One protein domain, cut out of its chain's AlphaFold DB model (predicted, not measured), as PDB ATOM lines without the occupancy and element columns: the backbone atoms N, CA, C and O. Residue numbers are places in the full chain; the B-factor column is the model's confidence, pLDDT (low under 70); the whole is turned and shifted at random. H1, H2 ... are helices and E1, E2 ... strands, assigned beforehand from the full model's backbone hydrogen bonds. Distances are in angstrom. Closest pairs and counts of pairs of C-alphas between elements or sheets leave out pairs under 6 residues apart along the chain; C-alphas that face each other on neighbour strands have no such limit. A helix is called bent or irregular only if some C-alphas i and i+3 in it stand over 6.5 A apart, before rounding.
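This is residues 107 to 120 and 213 to 406 of the 556 residues of the protein "A_deaminase domain-containing protein" of Monosporascus sp. MC13-8B (UniProt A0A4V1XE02). The domain looks like part of a barrel left open: a curled sheet of four parallel strands, E1 to E4, has H1, H2 and H3 over one face, in two layers, strands and helices. Beyond E4 the arc goes on through H4, H5 and H6, one after another, with a short parallel pairing of residues 360 to 361 with 384 to 385, and a gap stays open between E1 and H6. The printed part has 208 residues, with six named helices and four named strands in the order E1 H1 E2 H2 E3 H3 E4 H4 H5 H6; the sheet order is E1 E2 E3 E4. The class is mixed, helices and strands; the whole is compact, with a radius of gyration of the C-alphas of 17.6 A and spans of 49 by 37 by 35 A.

E1, residues 108 to 114, is an edge strand parallel to E2, residues 235 to 241, at 24 degrees, with N 110 and O 237 2.8 A apart, within hydrogen-bond range. H1, residues 216 to 232, is on the sheet at a height of 12.9 A, over E2 and E3, residues 285 to 293. With residues 220 to 227 alone H1 touches H2, residues 261 to 278, at a steep tilt of 45 degrees, the same way; the closest C-alphas, of Arg 224 and Glu 271, are 6.5 A apart. E2 and E3 are parallel, with N 289 and O 240 2.8 A apart. E2, H2 and E3 form a strand-helix-strand unit, two parallel neighbour strands with a helix between, its crossover right-handed; so do E3, H3, residues 298 to 314, and E4, residues 319 to 325. E3 and E4 are parallel, with N 320 and O 288 2.8 A apart. H3 runs along the strands, at 4 degrees to E3 on the local plane. H3 touches H4, residues 334 to 350, at a shallow tilt of 33 degrees, only just short of steep; the closest C-alphas, of Lys 302 and Glu 340, are 5.7 A apart. H4 is irregular, with C-alphas 336 and 339 8.1 A apart, and has a kink of 41 degrees near residue 341. H5, residues 371 to 377, touches H4 at Leu 334 and Asn 371, their closest C-alphas, 5.7 A apart. H6, residues 393 to 405, touches H5 at a steep tilt of 41 degrees; the closest C-alphas, of Leu 373 and Val 395, are 6.0 A apart. Every O i to N i+4 pair is within hydrogen-bond range in H1, H2, H3, H5 and H6, and 10 of 13 in H4.

E1 begins at C-alpha 108 (66.389, -15.069, -29.706) and is 17.6 A long. H1 is 24.4 A, E2 16.5 A, H2 26.1 A, E3 25.6 A, H3 24.3 A, E4 16.4 A, H4 23.2 A, H5 9.7 A and H6 18.2 A; H6 ends at C-alpha 405 (72.068, -34.969, -21.839).

The C-alphas farthest apart, of Asp 254 and Val 394, are 54.3 A apart. Residues 121 to 212 are not printed, with 11.3 A from C-alpha 120 to C-alpha 213. The links E2 to H2, H4 to H5 and H5 to H6 are long. The mean pLDDT of the printed part is 86.8; 14 residues are under 70, among them 246 to 248, 364 to 366 and 402 to 406.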
ATOM      1  N   LYS A 107      63.010 -12.556 -29.952       82.12
ATOM      2  CA  LYS A 107      62.790 -13.940 -30.418       82.12
ATOM      3  C   LYS A 107      63.991 -14.864 -30.206       82.12
ATOM      4  O   LYS A 107      63.882 -16.074 -30.386       82.12
ATOM      5  N   GLY A 108      65.144 -14.323 -29.827       85.38
ATOM      6  CA  GLY A 108      66.389 -15.069 -29.706       85.38
ATOM      7  C   GLY A 108      67.069 -15.250 -31.060       85.38
ATOM      8  O   GLY A 108      67.422 -14.285 -31.737       85.38
ATOM      9  N   GLY A 109      67.311 -16.507 -31.424       80.06
ATOM     10  CA  GLY A 109      68.020 -16.876 -32.642       80.06
ATOM     11  C   GLY A 109      67.087 -17.386 -33.731       80.06
ATOM     12  O   GLY A 109      66.254 -18.242 -33.466       80.06
ATOM     13  N   GLN A 110      67.286 -16.923 -34.960       82.75
ATOM     14  CA  GLN A 110      66.685 -17.490 -36.157       82.75
ATOM     15  C   GLN A 110      67.592 -18.608 -36.702       82.75
ATOM     16  O   GLN A 110      68.646 -18.332 -37.282       82.75
ATOM     17  N   LEU A 111      67.239 -19.875 -36.471       82.44
ATOM     18  CA  LEU A 111      68.151 -21.014 -36.674       82.44
ATOM     19  C   LEU A 111      67.848 -21.840 -37.934       82.44
ATOM     20  O   LEU A 111      68.649 -22.718 -38.304       82.44
ATOM     21  N   HIS A 112      66.752 -21.530 -38.633       81.56
ATOM     22  CA  HIS A 112      66.369 -22.150 -39.894       81.56
ATOM     23  C   HIS A 112      65.940 -21.146 -40.957       81.56
ATOM     24  O   HIS A 112      64.759 -20.927 -41.200       81.56
ATOM     25  N   VAL A 113      66.926 -20.588 -41.667       78.88
ATOM     26  CA  VAL A 113      66.670 -19.684 -42.792       78.88
ATOM     27  C   VAL A 113      67.470 -20.076 -44.021       78.88
ATOM     28  O   VAL A 113      68.700 -20.116 -43.988       78.88
ATOM     29  N   HIS A 114      66.765 -20.319 -45.127       81.19
ATOM     30  CA  HIS A 114      67.362 -20.398 -46.461       81.19
ATOM     31  C   HIS A 114      67.622 -18.994 -46.970       81.19
ATOM     32  O   HIS A 114      66.682 -18.238 -47.206       81.19
ATOM     33  N   PHE A 115      68.897 -18.658 -47.170       80.31
ATOM     34  CA  PHE A 115      69.301 -17.276 -47.415       80.31
ATOM     35  C   PHE A 115      68.632 -16.669 -48.655       80.31
ATOM     36  O   PHE A 115      68.357 -15.488 -48.682       80.31
ATOM     37  N   ASN A 116      68.294 -17.470 -49.664       74.31
ATOM     38  CA  ASN A 116      67.653 -17.002 -50.894       74.31
ATOM     39  C   ASN A 116      66.115 -16.864 -50.808       74.31
ATOM     40  O   ASN A 116      65.469 -16.747 -51.853       74.31
ATOM     41  N   ALA A 117      65.517 -16.965 -49.615       71.94
ATOM     42  CA  ALA A 117      64.064 -16.982 -49.411       71.94
ATOM     43  C   ALA A 117      63.581 -16.162 -48.193       71.94
ATOM     44  O   ALA A 117      62.453 -16.353 -47.752       71.94
ATOM     45  N   CYS A 118      64.416 -15.267 -47.667       72.81
ATOM     46  CA  CYS A 118      64.118 -14.380 -46.539       72.81
ATOM     47  C   CYS A 118      63.297 -13.152 -46.955       72.81
ATOM     48  O   CYS A 118      62.270 -12.887 -46.354       72.81
ATOM     49  N   LEU A 119      63.721 -12.439 -48.004       70.94
ATOM     50  CA  LEU A 119      63.078 -11.188 -48.414       70.94
ATOM     51  C   LEU A 119      61.927 -11.367 -49.400       70.94
ATOM     52  O   LEU A 119      61.866 -12.318 -50.197       70.94
ATOM     53  N   ALA A 120      61.067 -10.354 -49.395       73.12
ATOM     54  CA  ALA A 120      60.042 -10.137 -50.389       73.12
ATOM     55  C   ALA A 120      60.680  -9.912 -51.790       73.12
ATOM     56  O   ALA A 120      61.703  -9.241 -51.932       73.12
ATOM     57  N   PHE A 213      68.347 -12.707 -57.577       84.19
ATOM     58  CA  PHE A 213      69.264 -12.662 -56.441       84.19
ATOM     59  C   PHE A 213      70.736 -12.889 -56.828       84.19
ATOM     60  O   PHE A 213      71.631 -12.348 -56.186       84.19
ATOM     61  N   ASN A 214      71.018 -13.674 -57.875       87.19
ATOM     62  CA  ASN A 214      72.369 -14.156 -58.202       87.19
ATOM     63  C   ASN A 214      73.277 -13.116 -58.910       87.19
ATOM     64  O   ASN A 214      73.987 -13.462 -59.857       87.19
ATOM     65  N   TYR A 215      73.306 -11.862 -58.456       91.56
ATOM     66  CA  TYR A 215      74.294 -10.867 -58.894       91.56
ATOM     67  C   TYR A 215      74.700  -9.902 -57.779       91.56
ATOM     68  O   TYR A 215      73.966  -9.722 -56.808       91.56
ATOM     69  N   GLU A 216      75.899  -9.332 -57.899       93.88
ATOM     70  CA  GLU A 216      76.602  -8.626 -56.824       93.88
ATOM     71  C   GLU A 216      75.751  -7.554 -56.132       93.88
ATOM     72  O   GLU A 216      75.614  -7.591 -54.904       93.88
ATOM     73  N   THR A 217      75.146  -6.636 -56.892       94.25
ATOM     74  CA  THR A 217      74.323  -5.561 -56.317       94.25
ATOM     75  C   THR A 217      73.127  -6.111 -55.539       94.25
ATOM     76  O   THR A 217      72.895  -5.687 -54.401       94.25
ATOM     77  N   ALA A 218      72.387  -7.079 -56.097       91.50
ATOM     78  CA  ALA A 218      71.256  -7.684 -55.394       91.50
ATOM     79  C   ALA A 218      71.699  -8.438 -54.149       91.50
ATOM     80  O   ALA A 218      71.100  -8.251 -53.101       91.50
ATOM     81  N   PHE A 219      72.757  -9.241 -54.225       92.25
ATOM     82  CA  PHE A 219      73.227 -10.040 -53.097       92.25
ATOM     83  C   PHE A 219      73.656  -9.169 -51.911       92.25
ATOM     84  O   PHE A 219      73.258  -9.432 -50.776       92.25
ATOM     85  N   LYS A 220      74.408  -8.089 -52.167       94.12
ATOM     86  CA  LYS A 220      74.804  -7.121 -51.130       94.12
ATOM     87  C   LYS A 220      73.597  -6.414 -50.524       94.12
ATOM     88  O   LYS A 220      73.469  -6.339 -49.304       94.12
ATOM     89  N   ARG A 221      72.683  -5.914 -51.364       91.75
ATOM     90  CA  ARG A 221      71.476  -5.227 -50.882       91.75
ATOM     91  C   ARG A 221      70.566  -6.170 -50.098       91.75
ATOM     92  O   ARG A 221      70.061  -5.770 -49.057       91.75
ATOM     93  N   TYR A 222      70.419  -7.407 -50.559       89.94
ATOM     94  CA  TYR A 222      69.659  -8.454 -49.892       89.94
ATOM     95  C   TYR A 222      70.229  -8.762 -48.508       89.94
ATOM     96  O   TYR A 222      69.483  -8.836 -47.541       89.94
ATOM     97  N   MET A 223      71.554  -8.891 -48.393       93.19
ATOM     98  CA  MET A 223      72.205  -9.114 -47.102       93.19
ATOM     99  C   MET A 223      71.918  -7.973 -46.118       93.19
ATOM    100  O   MET A 223      71.587  -8.240 -44.968       93.19
ATOM    101  N   ARG A 224      71.992  -6.713 -46.568       92.75
ATOM    102  CA  ARG A 224      71.679  -5.541 -45.729       92.75
ATOM    103  C   ARG A 224      70.233  -5.549 -45.248       92.75
ATOM    104  O   ARG A 224      70.002  -5.484 -44.050       92.75
ATOM    105  N   LEU A 225      69.290  -5.689 -46.180       91.19
ATOM    106  CA  LEU A 225      67.857  -5.719 -45.876       91.19
ATOM    107  C   LEU A 225      67.503  -6.873 -44.930       91.19
ATOM    108  O   LEU A 225      66.734  -6.684 -44.003       91.19
ATOM    109  N   PHE A 226      68.110  -8.047 -45.114       91.81
ATOM    110  CA  PHE A 226      67.905  -9.181 -44.216       91.81
ATOM    111  C   PHE A 226      68.383  -8.892 -42.784       91.81
ATOM    112  O   PHE A 226      67.724  -9.286 -41.827       91.81
ATOM    113  N   LEU A 227      69.521  -8.211 -42.613       94.19
ATOM    114  CA  LEU A 227      70.017  -7.838 -41.283       94.19
ATOM    115  C   LEU A 227      69.144  -6.769 -40.618       94.19
ATOM    116  O   LEU A 227      68.900  -6.861 -39.417       94.19
ATOM    117  N   GLU A 228      68.667  -5.798 -41.402       92.31
ATOM    118  CA  GLU A 228      67.691  -4.790 -40.970       92.31
ATOM    119  C   GLU A 228      66.388  -5.476 -40.510       92.31
ATOM    120  O   GLU A 228      65.948  -5.259 -39.388       92.31
ATOM    121  N   GLU A 229      65.849  -6.416 -41.295       89.81
ATOM    122  CA  GLU A 229      64.629  -7.161 -40.951       89.81
ATOM    123  C   GLU A 229      64.797  -8.035 -39.700       89.81
ATOM    124  O   GLU A 229      63.903  -8.090 -38.860       89.81
ATOM    125  N   LEU A 230      65.953  -8.689 -39.519       89.50
ATOM    126  CA  LEU A 230      66.234  -9.423 -38.279       89.50
ATOM    127  C   LEU A 230      66.157  -8.508 -37.052       89.50
ATOM    128  O   LEU A 230      65.606  -8.914 -36.028       89.50
ATOM    129  N   GLN A 231      66.720  -7.302 -37.150       90.00
ATOM    130  CA  GLN A 231      66.689  -6.318 -36.072       90.00
ATOM    131  C   GLN A 231      65.253  -5.837 -35.813       90.00
ATOM    132  O   GLN A 231      64.808  -5.861 -34.664       90.00
ATOM    133  N   ASP A 232      64.527  -5.469 -36.869       89.19
ATOM    134  CA  ASP A 232      63.163  -4.939 -36.785       89.19
ATOM    135  C   ASP A 232      62.163  -5.975 -36.235       89.19
ATOM    136  O   ASP A 232      61.267  -5.632 -35.466       89.19
ATOM    137  N   GLU A 233      62.361  -7.261 -36.541       86.19
ATOM    138  CA  GLU A 233      61.551  -8.381 -36.037       86.19
ATOM    139  C   GLU A 233      62.044  -8.926 -34.679       86.19
ATOM    140  O   GLU A 233      61.586  -9.967 -34.196       86.19
ATOM    141  N   GLY A 234      62.996  -8.258 -34.024       86.38
ATOM    142  CA  GLY A 234      63.431  -8.598 -32.669       86.38
ATOM    143  C   GLY A 234      64.268  -9.878 -32.559       86.38
ATOM    144  O   GLY A 234      64.330 -10.480 -31.478       86.38
ATOM    145  N   PHE A 235      64.925 -10.321 -33.633       86.25
ATOM    146  CA  PHE A 235      65.926 -11.390 -33.580       86.25
ATOM    147  C   PHE A 235      67.287 -10.842 -33.136       86.25
ATOM    148  O   PHE A 235      67.746  -9.801 -33.590       86.25
ATOM    149  N   GLN A 236      67.977 -11.571 -32.259       86.12
ATOM    150  CA  GLN A 236      69.319 -11.212 -31.789       86.12
ATOM    151  C   GLN A 236      70.420 -12.008 -32.493       86.12
ATOM    152  O   GLN A 236      71.588 -11.648 -32.402       86.12
ATOM    153  N   TYR A 237      70.099 -13.119 -33.149       88.81
ATOM    154  CA  TYR A 237      71.086 -14.011 -33.756       88.81
ATOM    155  C   TYR A 237      70.491 -14.720 -34.967       88.81
ATOM    156  O   TYR A 237      69.291 -14.982 -34.986       88.81
ATOM    157  N   ALA A 238      71.312 -15.079 -35.954       88.62
ATOM    158  CA  ALA A 238      70.847 -15.890 -37.075       88.62
ATOM    159  C   ALA A 238      71.880 -16.911 -37.567       88.62
ATOM    160  O   ALA A 238      73.090 -16.668 -37.565       88.62
ATOM    161  N   GLU A 239      71.382 -18.050 -38.053       90.94
ATOM    162  CA  GLU A 239      72.151 -19.035 -38.814       90.94
ATOM    163  C   GLU A 239      71.547 -19.223 -40.206       90.94
ATOM    164  O   GLU A 239      70.514 -19.876 -40.382       90.94
ATOM    165  N   ILE A 240      72.213 -18.656 -41.211       92.38
ATOM    166  CA  ILE A 240      71.744 -18.673 -42.595       92.38
ATOM    167  C   ILE A 240      72.277 -19.884 -43.362       92.38
ATOM    168  O   ILE A 240      73.390 -20.359 -43.134       92.38
ATOM    169  N   ARG A 241      71.474 -20.359 -44.314       88.50
ATOM    170  CA  ARG A 241      71.765 -21.470 -45.227       88.50
ATOM    171  C   ARG A 241      71.921 -20.961 -46.663       88.50
ATOM    172  O   ARG A 241      70.961 -21.005 -47.435       88.50
ATOM    173  N   PRO A 242      73.087 -20.410 -47.037       88.44
ATOM    174  CA  PRO A 242      73.407 -20.138 -48.429       88.44
ATOM    175  C   PRO A 242      73.736 -21.444 -49.159       88.44
ATOM    176  O   PRO A 242      74.404 -22.335 -48.634       88.44
ATOM    177  N   ASN A 243      73.290 -21.545 -50.409       81.25
ATOM    178  CA  ASN A 243      73.632 -22.668 -51.274       81.25
ATOM    179  C   ASN A 243      74.970 -22.411 -51.972       81.25
ATOM    180  O   ASN A 243      75.016 -21.664 -52.950       81.25
ATOM    181  N   PHE A 244      76.034 -23.061 -51.507       80.88
ATOM    182  CA  PHE A 244      77.347 -23.014 -52.146       80.88
ATOM    183  C   PHE A 244      77.421 -24.067 -53.256       80.88
ATOM    184  O   PHE A 244      77.526 -25.267 -53.005       80.88
ATOM    185  N   MET A 245      77.306 -23.626 -54.508       73.94
ATOM    186  CA  MET A 245      77.343 -24.498 -55.681       73.94
ATOM    187  C   MET A 245      78.051 -23.816 -56.845       73.94
ATOM    188  O   MET A 245      77.691 -22.705 -57.230       73.94
ATOM    189  N   ASN A 246      78.933 -24.550 -57.523       69.56
ATOM    190  CA  ASN A 246      79.575 -24.078 -58.758       69.56
ATOM    191  C   ASN A 246      78.566 -23.780 -59.880       69.56
ATOM    192  O   ASN A 246      78.808 -22.939 -60.737       69.56
ATOM    193  N   THR A 247      77.411 -24.449 -59.874       64.44
ATOM    194  CA  THR A 247      76.344 -24.265 -60.870       64.44
ATOM    195  C   THR A 247      75.415 -23.087 -60.567       64.44
ATOM    196  O   THR A 247      74.544 -22.783 -61.379       64.44
ATOM    197  N   ASN A 248      75.566 -22.429 -59.414       67.88
ATOM    198  CA  ASN A 248      74.717 -21.321 -58.978       67.88
ATOM    199  C   ASN A 248      75.558 -20.222 -58.311       67.88
ATOM    200  O   ASN A 248      75.244 -19.769 -57.212       67.88
ATOM    201  N   GLN A 249      76.648 -19.842 -58.974       79.88
ATOM    202  CA  GLN A 249      77.532 -18.773 -58.524       79.88
ATOM    203  C   GLN A 249      76.920 -17.392 -58.760       79.88
ATOM    204  O   GLN A 249      76.175 -17.169 -59.719       79.88
ATOM    205  N   LEU A 250      77.277 -16.469 -57.871       89.81
ATOM    206  CA  LEU A 250      76.968 -15.049 -57.963       89.81
ATOM    207  C   LEU A 250      77.686 -14.435 -59.176       89.81
ATOM    208  O   LEU A 250      78.867 -14.706 -59.384       89.81
ATOM    209  N   TRP A 251      77.001 -13.617 -59.974       92.19
ATOM    210  CA  TRP A 251      77.599 -12.902 -61.109       92.19
ATOM    211  C   TRP A 251      77.994 -11.469 -60.742       92.19
ATOM    212  O   TRP A 251      77.350 -10.832 -59.912       92.19
ATOM    213  N   SER A 252      79.022 -10.933 -61.398       94.50
ATOM    214  CA  SER A 252      79.234  -9.484 -61.448       94.50
ATOM    215  C   SER A 252      78.072  -8.804 -62.164       94.50
ATOM    216  O   SER A 252      77.433  -9.391 -63.039       94.50
ATOM    217  N   ASP A 253      77.801  -7.552 -61.811       94.06
ATOM    218  CA  ASP A 253      76.670  -6.789 -62.357       94.06
ATOM    219  C   ASP A 253      76.745  -6.582 -63.878       94.06
ATOM    220  O   ASP A 253      75.729  -6.364 -64.542       94.06
ATOM    221  N   ASP A 254      77.950  -6.672 -64.445       91.81
ATOM    222  CA  ASP A 254      78.195  -6.628 -65.883       91.81
ATOM    223  C   ASP A 254      78.045  -7.996 -66.579       91.81
ATOM    224  O   ASP A 254      78.018  -8.055 -67.806       91.81
ATOM    225  N   GLY A 255      77.917  -9.088 -65.819       91.00
ATOM    226  CA  GLY A 255      77.789 -10.461 -66.307       91.00
ATOM    227  C   GLY A 255      79.080 -11.100 -66.818       91.00
ATOM    228  O   GLY A 255      79.015 -12.176 -67.418       91.00
ATOM    229  N   ASN A 256      80.235 -10.463 -66.617       91.50
ATOM    230  CA  ASN A 256      81.514 -10.922 -67.164       91.50
ATOM    231  C   ASN A 256      82.239 -11.935 -66.268       91.50
ATOM    232  O   ASN A 256      83.065 -12.701 -66.762       91.50
ATOM    233  N   ARG A 257      81.942 -11.964 -64.964       92.44
ATOM    234  CA  ARG A 257      82.639 -12.813 -63.993       92.44
ATOM    235  C   ARG A 257      81.666 -13.506 -63.048       92.44
ATOM    236  O   ARG A 257      80.657 -12.932 -62.649       92.44
ATOM    237  N   GLN A 258      82.016 -14.724 -62.652       92.25
ATOM    238  CA  GLN A 258      81.385 -15.418 -61.534       92.25
ATOM    239  C   GLN A 258      82.269 -15.317 -60.293       92.25
ATOM    240  O   GLN A 258      83.490 -15.469 -60.374       92.25
ATOM    241  N   PHE A 259      81.643 -15.060 -59.152       92.31
ATOM    242  CA  PHE A 259      82.286 -15.109 -57.849       92.31
ATOM    243  C   PHE A 259      82.353 -16.556 -57.358       92.31
ATOM    244  O   PHE A 259      81.428 -17.351 -57.528       92.31
ATOM    245  N   THR A 260      83.459 -16.885 -56.709       93.25
ATOM    246  CA  THR A 260      83.653 -18.151 -56.005       93.25
ATOM    247  C   THR A 260      82.827 -18.198 -54.716       93.25
ATOM    248  O   THR A 260      82.450 -17.164 -54.162       93.25
ATOM    249  N   ASN A 261      82.607 -19.401 -54.173       93.56
ATOM    250  CA  ASN A 261      81.954 -19.573 -52.868       93.56
ATOM    251  C   ASN A 261      82.695 -18.802 -51.754       93.56
ATOM    252  O   ASN A 261      82.070 -18.299 -50.822       93.56
ATOM    253  N   GLN A 262      84.025 -18.694 -51.859       94.31
ATOM    254  CA  GLN A 262      84.855 -17.961 -50.902       94.31
ATOM    255  C   GLN A 262      84.592 -16.458 -50.956       94.31
ATOM    256  O   GLN A 262      84.383 -15.843 -49.918       94.31
ATOM    257  N   GLU A 263      84.538 -15.876 -52.153       95.12
ATOM    258  CA  GLU A 263      84.229 -14.450 -52.307       95.12
ATOM    259  C   GLU A 263      82.790 -14.141 -51.872       95.12
ATOM    260  O   GLU A 263      82.538 -13.111 -51.255       95.12
ATOM    261  N   MET A 264      81.837 -15.051 -52.114       94.19
ATOM    262  CA  MET A 264      80.478 -14.915 -51.574       94.19
ATOM    263  C   MET A 264      80.476 -14.881 -50.038       94.19
ATOM    264  O   MET A 264      79.769 -14.071 -49.444       94.19
ATOM    265  N   MET A 265      81.282 -15.730 -49.391       95.75
ATOM    266  CA  MET A 265      81.451 -15.716 -47.935       95.75
ATOM    267  C   MET A 265      82.062 -14.397 -47.445       95.75
ATOM    268  O   MET A 265      81.604 -13.838 -46.452       95.75
ATOM    269  N   GLU A 266      83.064 -13.874 -48.151       96.88
ATOM    270  CA  GLU A 266      83.683 -12.580 -47.842       96.88
ATOM    271  C   GLU A 266      82.675 -11.428 -47.954       96.88
ATOM    272  O   GLU A 266      82.663 -10.556 -47.087       96.88
ATOM    273  N   ILE A 267      81.776 -11.455 -48.946       96.31
ATOM    274  CA  ILE A 267      80.686 -10.476 -49.060       96.31
ATOM    275  C   ILE A 267      79.734 -10.576 -47.861       96.31
ATOM    276  O   ILE A 267      79.414  -9.550 -47.270       96.31
ATOM    277  N   ILE A 268      79.309 -11.783 -47.462       96.38
ATOM    278  CA  ILE A 268      78.436 -11.972 -46.283       96.38
ATOM    279  C   ILE A 268      79.081 -11.370 -45.027       96.38
ATOM    280  O   ILE A 268      78.422 -10.655 -44.274       96.38
ATOM    281  N   ILE A 269      80.369 -11.653 -44.810       97.94
ATOM    282  CA  ILE A 269      81.131 -11.142 -43.664       97.94
ATOM    283  C   ILE A 269      81.208  -9.616 -43.714       97.94
ATOM    284  O   ILE A 269      80.878  -8.962 -42.727       97.94
ATOM    285  N   HIS A 270      81.598  -9.060 -44.861       97.88
ATOM    286  CA  HIS A 270      81.745  -7.621 -45.040       97.88
ATOM    287  C   HIS A 270      80.435  -6.874 -44.782       97.88
ATOM    288  O   HIS A 270      80.415  -5.926 -44.004       97.88
ATOM    289  N   GLU A 271      79.329  -7.320 -45.382       96.94
ATOM    290  CA  GLU A 271      78.027  -6.665 -45.218       96.94
ATOM    291  C   GLU A 271      77.505  -6.771 -43.776       96.94
ATOM    292  O   GLU A 271      76.913  -5.820 -43.267       96.94
ATOM    293  N   TYR A 272      77.774  -7.882 -43.076       97.06
ATOM    294  CA  TYR A 272      77.472  -7.998 -41.647       97.06
ATOM    295  C   TYR A 272      78.313  -7.040 -40.796       97.06
ATOM    296  O   TYR A 272      77.783  -6.389 -39.900       97.06
ATOM    297  N   GLU A 273      79.619  -6.954 -41.041       96.62
ATOM    298  CA  GLU A 273      80.512  -6.075 -40.281       96.62
ATOM    299  C   GLU A 273      80.183  -4.595 -40.510       96.62
ATOM    300  O   GLU A 273      80.174  -3.822 -39.555       96.62
ATOM    301  N   GLU A 274      79.842  -4.211 -41.742       96.38
ATOM    302  CA  GLU A 274      79.350  -2.868 -42.067       96.38
ATOM    303  C   GLU A 274      78.028  -2.555 -41.359       96.38
ATOM    304  O   GLU A 274      77.872  -1.471 -40.798       96.38
ATOM    305  N   PHE A 275      77.083  -3.498 -41.344       95.50
ATOM    306  CA  PHE A 275      75.821  -3.338 -40.621       95.50
ATOM    307  C   PHE A 275      76.053  -3.127 -39.118       95.50
ATOM    308  O   PHE A 275      75.516  -2.189 -38.534       95.50
ATOM    309  N   GLN A 276      76.913  -3.942 -38.504       94.06
ATOM    310  CA  GLN A 276      77.256  -3.844 -37.081       94.06
ATOM    311  C   GLN A 276      77.905  -2.508 -36.702       94.06
ATOM    312  O   GLN A 276      77.741  -2.050 -35.578       94.06
ATOM    313  N   GLN A 277      78.647  -1.881 -37.618       93.94
ATOM    314  CA  GLN A 277      79.250  -0.564 -37.386       93.94
ATOM    315  C   GLN A 277      78.239   0.585 -37.475       93.94
ATOM    316  O   GLN A 277      78.476   1.645 -36.898       93.94
ATOM    317  N   ARG A 278      77.152   0.404 -38.231       90.75
ATOM    318  CA  ARG A 278      76.150   1.447 -38.497       90.75
ATOM    319  C   ARG A 278      74.926   1.357 -37.595       90.75
ATOM    320  O   ARG A 278      74.271   2.374 -37.400       90.75
ATOM    321  N   SER A 279      74.588   0.163 -37.113       86.38
ATOM    322  CA  SER A 279      73.397  -0.053 -36.295       86.38
ATOM    323  C   SER A 279      73.653   0.286 -34.826       86.38
ATOM    324  O   SER A 279      74.627  -0.172 -34.229       86.38
ATOM    325  N   ASP A 280      72.724   1.029 -34.223       81.31
ATOM    326  CA  ASP A 280      72.706   1.305 -32.783       81.31
ATOM    327  C   ASP A 280      72.261   0.081 -31.952       81.31
ATOM    328  O   ASP A 280      72.416   0.066 -30.729       81.31
ATOM    329  N   GLN A 281      71.721  -0.964 -32.596       80.81
ATOM    330  CA  GLN A 281      71.339  -2.225 -31.956       80.81
ATOM    331  C   GLN A 281      72.040  -3.395 -32.653       80.81
ATOM    332  O   GLN A 281      71.538  -4.009 -33.593       80.81
ATOM    333  N   ALA A 282      73.233  -3.713 -32.162       83.19
ATOM    334  CA  ALA A 282      74.041  -4.815 -32.663       83.19
ATOM    335  C   ALA A 282      73.321  -6.173 -32.548       83.19
ATOM    336  O   ALA A 282      72.863  -6.558 -31.469       83.19
ATOM    337  N   LEU A 283      73.317  -6.957 -33.633       89.56
ATOM    338  CA  LEU A 283      72.979  -8.383 -33.553       89.56
ATOM    339  C   LEU A 283      74.069  -9.111 -32.752       89.56
ATOM    340  O   LEU A 283      75.264  -8.887 -32.951       89.56
ATOM    341  N   GLY A 284      73.671 -10.043 -31.895       89.00
ATOM    342  CA  GLY A 284      74.568 -10.904 -31.125       89.00
ATOM    343  C   GLY A 284      75.391 -11.876 -31.978       89.00
ATOM    344  O   GLY A 284      76.401 -12.402 -31.504       89.00
ATOM    345  N   GLY A 285      75.011 -12.115 -33.236       92.50
ATOM    346  CA  GLY A 285      75.825 -12.893 -34.166       92.50
ATOM    347  C   GLY A 285      75.120 -13.287 -35.461       92.50
ATOM    348  O   GLY A 285      73.896 -13.365 -35.529       92.50
ATOM    349  N   LEU A 286      75.928 -13.640 -36.456       95.19
ATOM    350  CA  LEU A 286      75.507 -14.341 -37.663       95.19
ATOM    351  C   LEU A 286      76.458 -15.510 -37.914       95.19
ATOM    352  O   LEU A 286      77.678 -15.366 -37.790       95.19
ATOM    353  N   LYS A 287      75.910 -16.663 -38.292       96.06
ATOM    354  CA  LYS A 287      76.691 -17.797 -38.794       96.06
ATOM    355  C   LYS A 287      76.100 -18.371 -40.070       96.06
ATOM    356  O   LYS A 287      74.940 -18.160 -40.401       96.06
ATOM    357  N   VAL A 288      76.932 -19.125 -40.770       97.25
ATOM    358  CA  VAL A 288      76.632 -19.794 -42.026       97.25
ATOM    359  C   VAL A 288      76.642 -21.299 -41.807       97.25
ATOM    360  O   VAL A 288      77.600 -21.869 -41.280       97.25
ATOM    361  N   ILE A 289      75.573 -21.951 -42.240       95.81
ATOM    362  CA  ILE A 289      75.497 -23.399 -42.378       95.81
ATOM    363  C   ILE A 289      75.789 -23.709 -43.841       95.81
ATOM    364  O   ILE A 289      75.099 -23.226 -44.736       95.81
ATOM    365  N   TYR A 290      76.838 -24.490 -44.084       96.12
ATOM    366  CA  TYR A 290      77.236 -24.845 -45.437       96.12
ATOM    367  C   TYR A 290      76.219 -25.831 -46.022       96.12
ATOM    368  O   TYR A 290      76.117 -26.965 -45.548       96.12
ATOM    369  N   CYS A 291      75.480 -25.415 -47.051       92.31
ATOM    370  CA  CYS A 291      74.433 -26.234 -47.655       92.31
ATOM    371  C   CYS A 291      74.855 -26.821 -48.996       92.31
ATOM    372  O   CYS A 291      75.343 -26.118 -49.880       92.31
ATOM    373  N   THR A 292      74.602 -28.119 -49.156       91.94
ATOM    374  CA  THR A 292      74.814 -28.857 -50.409       91.94
ATOM    375  C   THR A 292      73.510 -29.511 -50.863       91.94
ATOM    376  O   THR A 292      72.815 -30.102 -50.034       91.94
ATOM    377  N   PRO A 293      73.147 -29.473 -52.158       90.12
ATOM    378  CA  PRO A 293      71.956 -30.163 -52.631       90.12
ATOM    379  C   PRO A 293      72.060 -31.678 -52.480       90.12
ATOM    380  O   PRO A 293      72.999 -32.313 -52.956       90.12
ATOM    381  N   ARG A 294      71.010 -32.288 -51.941       91.12
ATOM    382  CA  ARG A 294      70.885 -33.744 -51.819       91.12
ATOM    383  C   ARG A 294      70.710 -34.483 -53.149       91.12
ATOM    384  O   ARG A 294      70.689 -35.707 -53.165       91.12
ATOM    385  N   SER A 295      70.526 -33.766 -54.257       88.88
ATOM    386  CA  SER A 295      70.476 -34.338 -55.609       88.88
ATOM    387  C   SER A 295      71.864 -34.569 -56.215       88.88
ATOM    388  O   SER A 295      71.962 -35.053 -57.338       88.88
ATOM    389  N   PHE A 296      72.933 -34.151 -55.533       90.88
ATOM    390  CA  PHE A 296      74.302 -34.318 -56.011       90.88
ATOM    391  C   PHE A 296      74.789 -35.762 -55.871       90.88
ATOM    392  O   PHE A 296      74.329 -36.509 -55.008       90.88
ATOM    393  N   SER A 297      75.753 -36.142 -56.716       94.56
ATOM    394  CA  SER A 297      76.448 -37.421 -56.589       94.56
ATOM    395  C   SER A 297      77.311 -37.458 -55.325       94.56
ATOM    396  O   SER A 297      77.626 -36.422 -54.729       94.56
ATOM    397  N   LYS A 298      77.738 -38.661 -54.933       96.56
ATOM    398  CA  LYS A 298      78.651 -38.883 -53.802       96.56
ATOM    399  C   LYS A 298      79.935 -38.068 -53.920       96.56
ATOM    400  O   LYS A 298      80.364 -37.453 -52.950       96.56
ATOM    401  N   GLU A 299      80.507 -38.001 -55.118       96.06
ATOM    402  CA  GLU A 299      81.740 -37.267 -55.408       96.06
ATOM    403  C   GLU A 299      81.554 -35.764 -55.183       96.06
ATOM    404  O   GLU A 299      82.394 -35.121 -54.555       96.06
ATOM    405  N   ASN A 300      80.423 -35.215 -55.631       94.38
ATOM    406  CA  ASN A 300      80.107 -33.799 -55.461       94.38
ATOM    407  C   ASN A 300      79.802 -33.447 -53.997       94.38
ATOM    408  O   ASN A 300      80.237 -32.398 -53.518       94.38
ATOM    409  N   VAL A 301      79.103 -34.318 -53.258       96.06
ATOM    410  CA  VAL A 301      78.887 -34.129 -51.811       96.06
ATOM    411  C   VAL A 301      80.208 -34.220 -51.052       96.06
ATOM    412  O   VAL A 301      80.480 -33.368 -50.213       96.06
ATOM    413  N   LYS A 302      81.078 -35.176 -51.391       96.75
ATOM    414  CA  LYS A 302      82.423 -35.292 -50.813       96.75
ATOM    415  C   LYS A 302      83.273 -34.044 -51.068       96.75
ATOM    416  O   LYS A 302      83.917 -33.548 -50.148       96.75
ATOM    417  N   ALA A 303      83.244 -33.504 -52.286       95.88
ATOM    418  CA  ALA A 303      83.924 -32.248 -52.604       95.88
ATOM    419  C   ALA A 303      83.371 -31.071 -51.779       95.88
ATOM    420  O   ALA A 303      84.143 -30.270 -51.261       95.88
ATOM    421  N   SER A 304      82.052 -31.017 -51.595       96.00
ATOM    422  CA  SER A 304      81.385 -29.967 -50.814       96.00
ATOM    423  C   SER A 304      81.687 -30.065 -49.313       96.00
ATOM    424  O   SER A 304      81.903 -29.052 -48.656       96.00
ATOM    425  N   LEU A 305      81.762 -31.282 -48.763       97.38
ATOM    426  CA  LEU A 305      82.201 -31.534 -47.387       97.38
ATOM    427  C   LEU A 305      83.646 -31.066 -47.176       97.38
ATOM    428  O   LEU A 305      83.946 -30.407 -46.182       97.38
ATOM    429  N   LYS A 306      84.533 -31.343 -48.137       96.94
ATOM    430  CA  LYS A 306      85.912 -30.848 -48.102       96.94
ATOM    431  C   LYS A 306      85.970 -29.318 -48.133       96.94
ATOM    432  O   LYS A 306      86.666 -28.727 -47.315       96.94
ATOM    433  N   GLU A 307      85.208 -28.674 -49.016       96.88
ATOM    434  CA  GLU A 307      85.137 -27.208 -49.062       96.88
ATOM    435  C   GLU A 307      84.578 -26.627 -47.751       96.88
ATOM    436  O   GLU A 307      85.127 -25.663 -47.224       96.88
ATOM    437  N   CYS A 308      83.564 -27.256 -47.148       97.56
ATOM    438  CA  CYS A 308      83.052 -26.875 -45.831       97.56
ATOM    439  C   CYS A 308      84.137 -26.940 -44.737       97.56
ATOM    440  O   CYS A 308      84.231 -26.032 -43.906       97.56
ATOM    441  N   LEU A 309      84.989 -27.972 -44.751       97.81
ATOM    442  CA  LEU A 309      86.132 -28.086 -43.842       97.81
ATOM    443  C   LEU A 309      87.147 -26.957 -44.056       97.81
ATOM    444  O   LEU A 309      87.577 -26.328 -43.087       97.81
ATOM    445  N   ASP A 310      87.482 -26.661 -45.311       97.44
ATOM    446  CA  ASP A 310      88.381 -25.560 -45.670       97.44
ATOM    447  C   ASP A 310      87.799 -24.199 -45.235       97.44
ATOM    448  O   ASP A 310      88.511 -23.351 -44.691       97.44
ATOM    449  N   PHE A 311      86.482 -24.011 -45.365       97.75
ATOM    450  CA  PHE A 311      85.777 -22.822 -44.884       97.75
ATOM    451  C   PHE A 311      85.806 -22.726 -43.360       97.75
ATOM    452  O   PHE A 311      86.020 -21.641 -42.826       97.75
ATOM    453  N   LYS A 312      85.625 -23.836 -42.637       97.69
ATOM    454  CA  LYS A 312      85.708 -23.845 -41.170       97.69
ATOM    455  C   LYS A 312      87.117 -23.513 -40.682       97.69
ATOM    456  O   LYS A 312      87.250 -22.807 -39.687       97.69
ATOM    457  N   LEU A 313      88.151 -23.986 -41.377       97.31
ATOM    458  CA  LEU A 313      89.548 -23.646 -41.094       97.31
ATOM    459  C   LEU A 313      89.819 -22.152 -41.297       97.31
ATOM    460  O   LEU A 313      90.477 -21.530 -40.467       97.31
ATOM    461  N   ARG A 314      89.299 -21.571 -42.386       97.62
ATOM    462  CA  ARG A 314      89.508 -20.158 -42.731       97.62
ATOM    463  C   ARG A 314      88.651 -19.200 -41.899       97.62
ATOM    464  O   ARG A 314      89.124 -18.139 -41.503       97.62
ATOM    465  N   TRP A 315      87.407 -19.577 -41.614       97.62
ATOM    466  CA  TRP A 315      86.400 -18.762 -40.931       97.62
ATOM    467  C   TRP A 315      85.746 -19.515 -39.755       97.62
ATOM    468  O   TRP A 315      84.527 -19.733 -39.740       97.62
ATOM    469  N   PRO A 316      86.515 -19.891 -38.713       95.81
ATOM    470  CA  PRO A 316      86.040 -20.770 -37.639       95.81
ATOM    471  C   PRO A 316      84.860 -20.203 -36.839       95.81
ATOM    472  O   PRO A 316      84.002 -20.970 -36.391       95.81
ATOM    473  N   LYS A 317      84.793 -18.872 -36.693       95.06
ATOM    474  CA  LYS A 317      83.689 -18.147 -36.037       95.06
ATOM    475  C   LYS A 317      82.380 -18.227 -36.829       95.06
ATOM    476  O   LYS A 317      81.312 -18.235 -36.222       95.06
ATOM    477  N   TRP A 318      82.475 -18.286 -38.155       97.00
ATOM    478  CA  TRP A 318      81.343 -18.076 -39.050       97.00
ATOM    479  C   TRP A 318      80.656 -19.366 -39.473       97.00
ATOM    480  O   TRP A 318      79.445 -19.363 -39.639       97.00
ATOM    481  N   ILE A 319      81.377 -20.478 -39.620       97.38
ATOM    482  CA  ILE A 319      80.757 -21.747 -40.026       97.38
ATOM    483  C   ILE A 319      80.133 -22.452 -38.814       97.38
ATOM    484  O   ILE A 319      80.842 -22.894 -37.903       97.38
ATOM    485  N   ALA A 320      78.803 -22.569 -38.809       94.88
ATOM    486  CA  ALA A 320      78.035 -23.247 -37.765       94.88
ATOM    487  C   ALA A 320      77.983 -24.766 -37.950       94.88
ATOM    488  O   ALA A 320      77.991 -25.490 -36.958       94.88
ATOM    489  N   GLY A 321      77.948 -25.251 -39.193       95.38
ATOM    490  CA  GLY A 321      77.809 -26.673 -39.494       95.38
ATOM    491  C   GLY A 321      77.601 -26.953 -40.980       95.38
ATOM    492  O   GLY A 321      77.760 -26.061 -41.816       95.38
ATOM    493  N   PHE A 322      77.218 -28.190 -41.283       96.81
ATOM    494  CA  PHE A 322      76.920 -28.675 -42.631       96.81
ATOM    495  C   PHE A 322      75.480 -29.196 -42.728       96.81
ATOM    496  O   PHE A 322      74.983 -29.838 -41.796       96.81
ATOM    497  N   ASP A 323      74.828 -28.958 -43.864       94.19
ATOM    498  CA  ASP A 323      73.456 -29.379 -44.147       94.19
ATOM    499  C   ASP A 323      73.303 -29.878 -45.596       94.19
ATOM    500  O   ASP A 323      74.005 -29.451 -46.518       94.19
ATOM    501  N   LEU A 324      72.358 -30.793 -45.790       92.00
ATOM    502  CA  LEU A 324      72.006 -31.379 -47.072       92.00
ATOM    503  C   LEU A 324      70.568 -30.978 -47.430       92.00
ATOM    504  O   LEU A 324      69.623 -31.418 -46.786       92.00
ATOM    505  N   VAL A 325      70.396 -30.154 -48.465       85.00
ATOM    506  CA  VAL A 325      69.136 -29.438 -48.747       85.00
ATOM    507  C   VAL A 325      68.471 -29.873 -50.059       85.00
ATOM    508  O   VAL A 325      69.090 -30.514 -50.910       85.00
ATOM    509  N   GLY A 326      67.207 -29.498 -50.257       77.94
ATOM    510  CA  GLY A 326      66.405 -29.820 -51.448       77.94
ATOM    511  C   GLY A 326      65.313 -30.857 -51.173       77.94
ATOM    512  O   GLY A 326      65.328 -31.501 -50.128       77.94
ATOM    513  N   LYS A 327      64.367 -31.022 -52.118       75.12
ATOM    514  CA  LYS A 327      63.149 -31.842 -51.939       75.12
ATOM    515  C   LYS A 327      63.489 -33.252 -51.446       75.12
ATOM    516  O   LYS A 327      64.059 -34.050 -52.195       75.12
ATOM    517  N   GLU A 328      63.114 -33.547 -50.202       72.94
ATOM    518  CA  GLU A 328      63.457 -34.795 -49.517       72.94
ATOM    519  C   GLU A 328      62.896 -36.020 -50.238       72.94
ATOM    520  O   GLU A 328      63.635 -36.973 -50.472       72.94
ATOM    521  N   SER A 329      61.658 -35.937 -50.725       70.38
ATOM    522  CA  SER A 329      60.966 -37.025 -51.427       70.38
ATOM    523  C   SER A 329      61.506 -37.362 -52.830       70.38
ATOM    524  O   SER A 329      61.145 -38.401 -53.381       70.38
ATOM    525  N   LYS A 330      62.359 -36.522 -53.442       70.94
ATOM    526  CA  LYS A 330      62.920 -36.753 -54.797       70.94
ATOM    527  C   LYS A 330      64.448 -36.851 -54.846       70.94
ATOM    528  O   LYS A 330      65.003 -37.127 -55.908       70.94
ATOM    529  N   GLY A 331      65.128 -36.574 -53.739       77.38
ATOM    530  CA  GLY A 331      66.585 -36.550 -53.661       77.38
ATOM    531  C   GLY A 331      67.195 -37.817 -53.067       77.38
ATOM    532  O   GLY A 331      66.503 -38.789 -52.774       77.38
ATOM    533  N   HIS A 332      68.511 -37.805 -52.844       89.88
ATOM    534  CA  HIS A 332      69.163 -38.893 -52.121       89.88
ATOM    535  C   HIS A 332      68.903 -38.791 -50.609       89.88
ATOM    536  O   HIS A 332      68.885 -37.708 -50.013       89.88
ATOM    537  N   LYS A 333      68.699 -39.950 -49.980       91.62
ATOM    538  CA  LYS A 333      68.533 -40.123 -48.528       91.62
ATOM    539  C   LYS A 333      69.858 -39.863 -47.813       91.62
ATOM    540  O   LYS A 333      70.914 -40.067 -48.406       91.62
ATOM    541  N   LEU A 334      69.836 -39.531 -46.525       93.94
ATOM    542  CA  LEU A 334      71.071 -39.384 -45.742       93.94
ATOM    543  C   LEU A 334      71.899 -40.677 -45.750       93.94
ATOM    544  O   LEU A 334      73.118 -40.633 -45.900       93.94
ATOM    545  N   LYS A 335      71.228 -41.839 -45.696       94.31
ATOM    546  CA  LYS A 335      71.882 -43.157 -45.715       94.31
ATOM    547  C   LYS A 335      72.732 -43.394 -46.971       94.31
ATOM    548  O   LYS A 335      73.698 -44.149 -46.935       94.31
ATOM    549  N   TYR A 336      72.392 -42.747 -48.087       95.19
ATOM    550  CA  TYR A 336      73.150 -42.863 -49.332       95.19
ATOM    551  C   TYR A 336      74.571 -42.290 -49.203       95.19
ATOM    552  O   TYR A 336      75.485 -42.808 -49.843       95.19
ATOM    553  N   PHE A 337      74.770 -41.288 -48.338       96.81
ATOM    554  CA  PHE A 337      76.038 -40.573 -48.163       96.81
ATOM    555  C   PHE A 337      76.819 -40.973 -46.894       96.81
ATOM    556  O   PHE A 337      77.687 -40.228 -46.443       96.81
ATOM    557  N   LEU A 338      76.507 -42.119 -46.266       95.69
ATOM    558  CA  LEU A 338      77.133 -42.508 -44.991       95.69
ATOM    559  C   LEU A 338      78.660 -42.553 -45.060       95.69
ATOM    560  O   LEU A 338      79.315 -42.008 -44.175       95.69
ATOM    561  N   ASN A 339      79.221 -43.163 -46.107       96.00
ATOM    562  CA  ASN A 339      80.673 -43.253 -46.274       96.00
ATOM    563  C   ASN A 339      81.293 -41.858 -46.346       96.00
ATOM    564  O   ASN A 339      82.252 -41.570 -45.643       96.00
ATOM    565  N   GLU A 340      80.697 -40.974 -47.144       97.75
ATOM    566  CA  GLU A 340      81.165 -39.606 -47.345       97.75
ATOM    567  C   GLU A 340      81.099 -38.800 -46.034       97.75
ATOM    568  O   GLU A 340      82.034 -38.070 -45.702       97.75
ATOM    569  N   PHE A 341      80.049 -38.990 -45.229       97.50
ATOM    570  CA  PHE A 341      79.940 -38.379 -43.903       97.50
ATOM    571  C   PHE A 341      80.946 -38.945 -42.891       97.50
ATOM    572  O   PHE A 341      81.438 -38.196 -42.044       97.50
ATOM    573  N   MET A 342      81.262 -40.244 -42.944       95.31
ATOM    574  CA  MET A 342      82.252 -40.855 -42.046       95.31
ATOM    575  C   MET A 342      83.670 -40.418 -42.390       95.31
ATOM    576  O   MET A 342      84.426 -40.055 -41.488       95.31
ATOM    577  N   GLU A 343      84.004 -40.379 -43.678       95.69
ATOM    578  CA  GLU A 343      85.254 -39.806 -44.177       95.69
ATOM    579  C   GLU A 343      85.435 -38.372 -43.681       95.69
ATOM    580  O   GLU A 343      86.451 -38.053 -43.064       95.69
ATOM    581  N   PHE A 344      84.410 -37.537 -43.851       97.19
ATOM    582  CA  PHE A 344      84.424 -36.159 -43.373       97.19
ATOM    583  C   PHE A 344      84.636 -36.054 -41.856       97.19
ATOM    584  O   PHE A 344      85.406 -35.214 -41.391       97.19
ATOM    585  N   ARG A 345      84.005 -36.926 -41.061       94.75
ATOM    586  CA  ARG A 345      84.192 -36.952 -39.602       94.75
ATOM    587  C   ARG A 345      85.604 -37.343 -39.189       94.75
ATOM    588  O   ARG A 345      86.134 -36.754 -38.249       94.75
ATOM    589  N   VAL A 346      86.192 -38.336 -39.855       94.56
ATOM    590  CA  VAL A 346      87.593 -38.722 -39.632       94.56
ATOM    591  C   VAL A 346      88.501 -37.533 -39.942       94.56
ATOM    592  O   VAL A 346      89.313 -37.161 -39.104       94.56
ATOM    593  N   GLU A 347      88.288 -36.855 -41.070       95.19
ATOM    594  CA  GLU A 347      89.071 -35.675 -41.461       95.19
ATOM    595  C   GLU A 347      88.936 -34.499 -40.490       95.19
ATOM    596  O   GLU A 347      89.930 -33.849 -40.157       95.19
ATOM    597  N   CYS A 348      87.728 -34.243 -39.988       95.62
ATOM    598  CA  CYS A 348      87.498 -33.238 -38.954       95.62
ATOM    599  C   CYS A 348      88.298 -33.556 -37.679       95.62
ATOM    600  O   CYS A 348      88.972 -32.674 -37.142       95.62
ATOM    601  N   ARG A 349      88.306 -34.824 -37.236       94.06
ATOM    602  CA  ARG A 349      89.095 -35.267 -36.071       94.06
ATOM    603  C   ARG A 349      90.600 -35.152 -36.300       94.06
ATOM    604  O   ARG A 349      91.289 -34.646 -35.421       94.06
ATOM    605  N   GLU A 350      91.098 -35.552 -37.472       94.62
ATOM    606  CA  GLU A 350      92.516 -35.410 -37.851       94.62
ATOM    607  C   GLU A 350      92.985 -33.948 -37.762       94.62
ATOM    608  O   GLU A 350      94.128 -33.677 -37.397       94.62
ATOM    609  N   LYS A 351      92.097 -32.996 -38.069       95.06
ATOM    610  CA  LYS A 351      92.372 -31.554 -37.999       95.06
ATOM    611  C   LYS A 351      91.975 -30.900 -36.673       95.06
ATOM    612  O   LYS A 351      92.114 -29.686 -36.550       95.06
ATOM    613  N   ASN A 352      91.499 -31.676 -35.698       95.06
ATOM    614  CA  ASN A 352      90.997 -31.196 -34.408       95.06
ATOM    615  C   ASN A 352      89.923 -30.094 -34.544       95.06
ATOM    616  O   ASN A 352      89.950 -29.076 -33.851       95.06
ATOM    617  N   ILE A 353      88.992 -30.291 -35.477       94.31
ATOM    618  CA  ILE A 353      87.868 -29.396 -35.747       94.31
ATOM    619  C   ILE A 353      86.559 -30.156 -35.556       94.31
ATOM    620  O   ILE A 353      86.452 -31.327 -35.904       94.31
ATOM    621  N   ASP A 354      85.545 -29.463 -35.039       90.88
ATOM    622  CA  ASP A 354      84.171 -29.956 -34.988       90.88
ATOM    623  C   ASP A 354      83.289 -29.177 -35.974       90.88
ATOM    624  O   ASP A 354      83.202 -27.943 -35.920       90.88
ATOM    625  N   ILE A 355      82.646 -29.908 -36.889       95.81
ATOM    626  CA  ILE A 355      81.623 -29.390 -37.803       95.81
ATOM    627  C   ILE A 355      80.371 -30.247 -37.604       95.81
ATOM    628  O   ILE A 355      80.317 -31.384 -38.083       95.81
ATOM    629  N   PRO A 356      79.354 -29.735 -36.892       92.69
ATOM    630  CA  PRO A 356      78.147 -30.496 -36.641       92.69
ATOM    631  C   PRO A 356      77.294 -30.613 -37.906       92.69
ATOM    632  O   PRO A 356      77.233 -29.704 -38.737       92.69
ATOM    633  N   PHE A 357      76.565 -31.721 -38.002       93.81
ATOM    634  CA  PHE A 357      75.502 -31.870 -38.989       93.81
ATOM    635  C   PHE A 357      74.200 -31.239 -38.484       93.81
ATOM    636  O   PHE A 357      73.801 -31.468 -37.337       93.81
ATOM    637  N   LEU A 358      73.549 -30.463 -39.350       89.06
ATOM    638  CA  LEU A 358      72.349 -29.664 -39.071       89.06
ATOM    639  C   LEU A 358      71.263 -29.951 -40.123       89.06
ATOM    640  O   LEU A 358      70.738 -29.033 -40.749       89.06
ATOM    641  N   PHE A 359      70.998 -31.240 -40.354       88.69
ATOM    642  CA  PHE A 359      70.305 -31.744 -41.539       88.69
ATOM    643  C   PHE A 359      68.832 -31.340 -41.650       88.69
ATOM    644  O   PHE A 359      68.078 -31.458 -40.682       88.69
ATOM    645  N   HIS A 360      68.400 -31.025 -42.871       83.00
ATOM    646  CA  HIS A 360      67.013 -31.199 -43.305       83.00
ATOM    647  C   HIS A 360      66.623 -32.664 -43.269       83.00
ATOM    648  O   HIS A 360      67.253 -33.506 -43.919       83.00
ATOM    649  N   CYS A 361      65.583 -32.970 -42.500       79.88
ATOM    650  CA  CYS A 361      65.174 -34.345 -42.335       79.88
ATOM    651  C   CYS A 361      63.749 -34.473 -41.798       79.88
ATOM    652  O   CYS A 361      63.361 -33.811 -40.836       79.88
ATOM    653  N   GLY A 362      63.008 -35.426 -42.358       73.31
ATOM    654  CA  GLY A 362      61.642 -35.710 -41.947       73.31
ATOM    655  C   GLY A 362      60.647 -34.664 -42.433       73.31
ATOM    656  O   GLY A 362      59.573 -34.595 -41.858       73.31
ATOM    657  N   GLU A 363      60.964 -33.888 -43.473       71.38
ATOM    658  CA  GLU A 363      60.063 -32.996 -44.224       71.38
ATOM    659  C   GLU A 363      59.205 -33.810 -45.214       71.38
ATOM    660  O   GLU A 363      59.093 -33.524 -46.402       71.38
ATOM    661  N   THR A 364      58.657 -34.922 -44.732       66.06
ATOM    662  CA  THR A 364      57.772 -35.819 -45.477       66.06
ATOM    663  C   THR A 364      56.739 -36.369 -44.514       66.06
ATOM    664  O   THR A 364      56.932 -36.321 -43.302       66.06
ATOM    665  N   LYS A 365      55.645 -36.924 -45.033       64.44
ATOM    666  CA  LYS A 365      54.542 -37.375 -44.186       64.44
ATOM    667  C   LYS A 365      54.922 -38.447 -43.155       64.44
ATOM    668  O   LYS A 365      54.416 -38.369 -42.048       64.44
ATOM    669  N   ASP A 366      55.752 -39.425 -43.531       65.19
ATOM    670  CA  ASP A 366      55.972 -40.651 -42.740       65.19
ATOM    671  C   ASP A 366      57.467 -41.069 -42.631       65.19
ATOM    672  O   ASP A 366      57.779 -42.164 -42.154       65.19
ATOM    673  N   ASP A 367      58.411 -40.237 -43.104       74.69
ATOM    674  CA  ASP A 367      59.858 -40.543 -43.211       74.69
ATOM    675  C   ASP A 367      60.134 -41.983 -43.689       74.69
ATOM    676  O   ASP A 367      60.808 -42.752 -42.996       74.69
ATOM    677  N   PRO A 368      59.600 -42.424 -44.845       68.38
ATOM    678  CA  PRO A 368      59.770 -43.808 -45.316       68.38
ATOM    679  C   PRO A 368      61.246 -44.184 -45.526       68.38
ATOM    680  O   PRO A 368      61.608 -45.359 -45.589       68.38
ATOM    681  N   ASP A 369      62.096 -43.170 -45.611       72.19
ATOM    682  CA  ASP A 369      63.501 -43.238 -45.954       72.19
ATOM    683  C   ASP A 369      64.421 -43.397 -44.743       72.19
ATOM    684  O   ASP A 369      65.610 -43.679 -44.920       72.19
ATOM    685  N   GLY A 370      63.872 -43.260 -43.531       85.56
ATOM    686  CA  GLY A 370      64.617 -43.381 -42.283       85.56
ATOM    687  C   GLY A 370      65.680 -42.296 -42.139       85.56
ATOM    688  O   GLY A 370      66.733 -42.542 -41.541       85.56
ATOM    689  N   ASN A 371      65.449 -41.107 -42.705       90.12
ATOM    690  CA  ASN A 371      66.387 -40.004 -42.570       90.12
ATOM    691  C   ASN A 371      66.472 -39.576 -41.099       90.12
ATOM    692  O   ASN A 371      67.573 -39.276 -40.647       90.12
ATOM    693  N   LEU A 372      65.377 -39.622 -40.318       86.19
ATOM    694  CA  LEU A 372      65.391 -39.177 -38.913       86.19
ATOM    695  C   LEU A 372      66.265 -40.088 -38.059       86.19
ATOM    696  O   LEU A 372      67.098 -39.628 -37.275       86.19
ATOM    697  N   LEU A 373      66.121 -41.395 -38.273       91.12
ATOM    698  CA  LEU A 373      66.987 -42.404 -37.681       91.12
ATOM    699  C   LEU A 373      68.447 -42.198 -38.104       91.12
ATOM    700  O   LEU A 373      69.345 -42.225 -37.265       91.12
ATOM    701  N   THR A 374      68.683 -41.981 -39.399       93.19
ATOM    702  CA  THR A 374      70.036 -41.785 -39.927       93.19
ATOM    703  C   THR A 374      70.678 -40.528 -39.342       93.19
ATOM    704  O   THR A 374      71.826 -40.581 -38.921       93.19
ATOM    705  N   ALA A 375      69.950 -39.414 -39.243       91.44
ATOM    706  CA  ALA A 375      70.432 -38.171 -38.647       91.44
ATOM    707  C   ALA A 375      70.795 -38.357 -37.165       91.44
ATOM    708  O   ALA A 375      71.849 -37.892 -36.727       91.44
ATOM    709  N   LEU A 376      69.964 -39.082 -36.405       88.88
ATOM    710  CA  LEU A 376      70.248 -39.430 -35.014       88.88
ATOM    711  C   LEU A 376      71.517 -40.283 -34.887       88.88
ATOM    712  O   LEU A 376      72.387 -39.952 -34.082       88.88
ATOM    713  N   ALA A 377      71.650 -41.337 -35.698       90.81
ATOM    714  CA  ALA A 377      72.802 -42.240 -35.672       90.81
ATOM    715  C   ALA A 377      74.095 -41.564 -36.156       90.81
ATOM    716  O   ALA A 377      75.156 -41.748 -35.567       90.81
ATOM    717  N   LEU A 378      73.991 -40.688 -37.159       90.69
ATOM    718  CA  LEU A 378      75.057 -39.780 -37.579       90.69
ATOM    719  C   LEU A 378      75.397 -38.749 -36.508       90.69
ATOM    720  O   LEU A 378      76.305 -37.955 -36.707       90.69
ATOM    721  N   GLY A 379      74.691 -38.704 -35.384       88.94
ATOM    722  CA  GLY A 379      74.979 -37.769 -34.320       88.94
ATOM    723  C   GLY A 379      74.713 -36.313 -34.708       88.94
ATOM    724  O   GLY A 379      75.404 -35.442 -34.178       88.94
ATOM    725  N   ALA A 380      73.753 -36.032 -35.598       88.56
ATOM    726  CA  ALA A 380      73.370 -34.668 -35.969       88.56
ATOM    727  C   ALA A 380      73.045 -33.832 -34.723       88.56
ATOM    728  O   ALA A 380      72.490 -34.357 -33.751       88.56
ATOM    729  N   LYS A 381      73.449 -32.557 -34.730       84.00
ATOM    730  CA  LYS A 381      73.280 -31.639 -33.593       84.00
ATOM    731  C   LYS A 381      71.932 -30.931 -33.618       84.00
ATOM    732  O   LYS A 381      71.446 -30.546 -32.568       84.00
ATOM    733  N   ARG A 382      71.344 -30.762 -34.803       81.06
ATOM    734  CA  ARG A 382      69.959 -30.319 -34.985       81.06
ATOM    735  C   ARG A 382      69.362 -31.027 -36.190       81.06
ATOM    736  O   ARG A 382      70.086 -31.411 -37.111       81.06
ATOM    737  N   VAL A 383      68.048 -31.183 -36.159       78.12
ATOM    738  CA  VAL A 383      67.239 -31.630 -37.290       78.12
ATOM    739  C   VAL A 383      66.305 -30.486 -37.646       78.12
ATOM    740  O   VAL A 383      65.627 -29.955 -36.771       78.12
ATOM    741  N   ALA A 384      66.309 -30.103 -38.915       74.62
ATOM    742  CA  ALA A 384      65.368 -29.151 -39.469       74.62
ATOM    743  C   ALA A 384      64.092 -29.858 -39.936       74.62
ATOM    744  O   ALA A 384      64.167 -30.948 -40.510       74.62
ATOM    745  N   HIS A 385      62.950 -29.201 -39.722       74.56
ATOM    746  CA  HIS A 385      61.590 -29.693 -39.974       74.56
ATOM    747  C   HIS A 385      61.158 -30.800 -39.027       74.56
ATOM    748  O   HIS A 385      60.303 -30.571 -38.184       74.56
ATOM    749  N   GLY A 386      61.694 -32.015 -39.155       70.81
ATOM    750  CA  GLY A 386      61.296 -33.126 -38.289       70.81
ATOM    751  C   GLY A 386      59.788 -33.413 -38.284       70.81
ATOM    752  O   GLY A 386      59.284 -33.950 -37.300       70.81
ATOM    753  N   PHE A 387      59.067 -33.068 -39.357       68.69
ATOM    754  CA  PHE A 387      57.613 -33.225 -39.465       68.69
ATOM    755  C   PHE A 387      57.178 -34.673 -39.196       68.69
ATOM    756  O   PHE A 387      56.174 -34.910 -38.526       68.69
ATOM    757  N   ALA A 388      57.981 -35.644 -39.637       71.06
ATOM    758  CA  ALA A 388      57.712 -37.060 -39.432       71.06
ATOM    759  C   ALA A 388      58.102 -37.630 -38.046       71.06
ATOM    760  O   ALA A 388      57.897 -38.816 -37.768       71.06
ATOM    761  N   LEU A 389      58.688 -36.826 -37.149       70.62
ATOM    762  CA  LEU A 389      59.141 -37.301 -35.832       70.62
ATOM    763  C   LEU A 389      58.040 -37.954 -34.986       70.62
ATOM    764  O   LEU A 389      58.324 -38.997 -34.391       70.62
ATOM    765  N   PRO A 390      56.798 -37.429 -34.937       70.44
ATOM    766  CA  PRO A 390      55.727 -38.061 -34.174       70.44
ATOM    767  C   PRO A 390      55.394 -39.485 -34.640       70.44
ATOM    768  O   PRO A 390      54.975 -40.300 -33.821       70.44
ATOM    769  N   GLN A 391      55.621 -39.831 -35.918       70.44
ATOM    770  CA  GLN A 391      55.436 -41.211 -36.397       70.44
ATOM    771  C   GLN A 391      56.658 -42.110 -36.126       70.44
ATOM    772  O   GLN A 391      56.617 -43.315 -36.379       70.44
ATOM    773  N   ARG A 392      57.747 -41.557 -35.573       72.50
ATOM    774  CA  ARG A 392      58.987 -42.261 -35.206       72.50
ATOM    775  C   ARG A 392      59.265 -42.141 -33.693       72.50
ATOM    776  O   ARG A 392      60.302 -41.607 -33.302       72.50
ATOM    777  N   PRO A 393      58.396 -42.680 -32.813       74.50
ATOM    778  CA  PRO A 393      58.428 -42.423 -31.365       74.50
ATOM    779  C   PRO A 393      59.730 -42.851 -30.672       74.50
ATOM    780  O   PRO A 393      60.194 -42.166 -29.763       74.50
ATOM    781  N   VAL A 394      60.357 -43.947 -31.116       81.56
ATOM    782  CA  VAL A 394      61.665 -44.402 -30.605       81.56
ATOM    783  C   VAL A 394      62.752 -43.368 -30.919       81.56
ATOM    784  O   VAL A 394      63.515 -42.971 -30.040       81.56
ATOM    785  N   VAL A 395      62.795 -42.898 -32.170       82.31
ATOM    786  CA  VAL A 395      63.762 -41.900 -32.645       82.31
ATOM    787  C   VAL A 395      63.538 -40.573 -31.925       82.31
ATOM    788  O   VAL A 395      64.488 -39.991 -31.411       82.31
ATOM    789  N   MET A 396      62.281 -40.134 -31.814       77.75
ATOM    790  CA  MET A 396      61.907 -38.923 -31.085       77.75
ATOM    791  C   MET A 396      62.352 -38.991 -29.621       77.75
ATOM    792  O   MET A 396      62.999 -38.063 -29.141       77.75
ATOM    793  N   LYS A 397      62.073 -40.097 -28.918       74.38
ATOM    794  CA  LYS A 397      62.489 -40.290 -27.522       74.38
ATOM    795  C   LYS A 397      64.004 -40.163 -27.361       74.38
ATOM    796  O   LYS A 397      64.456 -39.418 -26.497       74.38
ATOM    797  N   GLN A 398      64.778 -40.839 -28.206       78.50
ATOM    798  CA  GLN A 398      66.237 -40.784 -28.129       78.50
ATOM    799  C   GLN A 398      66.809 -39.415 -28.501       78.50
ATOM    800  O   GLN A 398      67.787 -38.978 -27.898       78.50
ATOM    801  N   MET A 399      66.202 -38.711 -29.462       76.88
ATOM    802  CA  MET A 399      66.568 -37.326 -29.763       76.88
ATOM    803  C   MET A 399      66.333 -36.413 -28.553       76.88
ATOM    804  O   MET A 399      67.222 -35.629 -28.224       76.88
ATOM    805  N   ILE A 400      65.201 -36.558 -27.847       68.69
ATOM    806  CA  ILE A 400      64.927 -35.811 -26.607       68.69
ATOM    807  C   ILE A 400      65.972 -36.145 -25.542       68.69
ATOM    808  O   ILE A 400      66.576 -35.237 -24.982       68.69
ATOM    809  N   GLU A 401      66.202 -37.431 -25.271       70.00
ATOM    810  CA  GLU A 401      67.160 -37.880 -24.251       70.00
ATOM    811  C   GLU A 401      68.562 -37.332 -24.530       70.00
ATOM    812  O   GLU A 401      69.203 -36.770 -23.641       70.00
ATOM    813  N   ARG A 402      69.007 -37.394 -25.788       69.31
ATOM    814  CA  ARG A 402      70.287 -36.826 -26.208       69.31
ATOM    815  C   ARG A 402      70.326 -35.310 -26.028       69.31
ATOM    816  O   ARG A 402      71.294 -34.816 -25.461       69.31
ATOM    817  N   GLY A 403      69.276 -34.600 -26.445       59.88
ATOM    818  CA  GLY A 403      69.147 -33.153 -26.267       59.88
ATOM    819  C   GLY A 403      69.124 -32.718 -24.798       59.88
ATOM    820  O   GLY A 403      69.641 -31.657 -24.474       59.88
ATOM    821  N   THR A 404      68.594 -33.545 -23.890       43.03
ATOM    822  CA  THR A 404      68.631 -33.291 -22.438       43.03
ATOM    823  C   THR A 404      69.977 -33.617 -21.783       43.03
ATOM    824  O   THR A 404      70.306 -33.023 -20.759       43.03
ATOM    825  N   LEU A 405      70.757 -34.544 -22.355       32.94
ATOM    826  CA  LEU A 405      72.068 -34.969 -21.839       32.94
ATOM    827  C   LEU A 405      73.213 -34.057 -22.301       32.94
ATOM    828  O   LEU A 405      74.171 -33.840 -21.561       32.94
ATOM    829  N   THR A 406      73.131 -33.503 -23.509       30.19
ATOM    830  CA  THR A 406      74.020 -32.423 -23.940       30.19
ATOM    831  C   THR A 406      73.479 -31.102 -23.401       30.19
ATOM    832  O   THR A 406      72.384 -30.709 -23.771       30.19
TER     833      THR A 406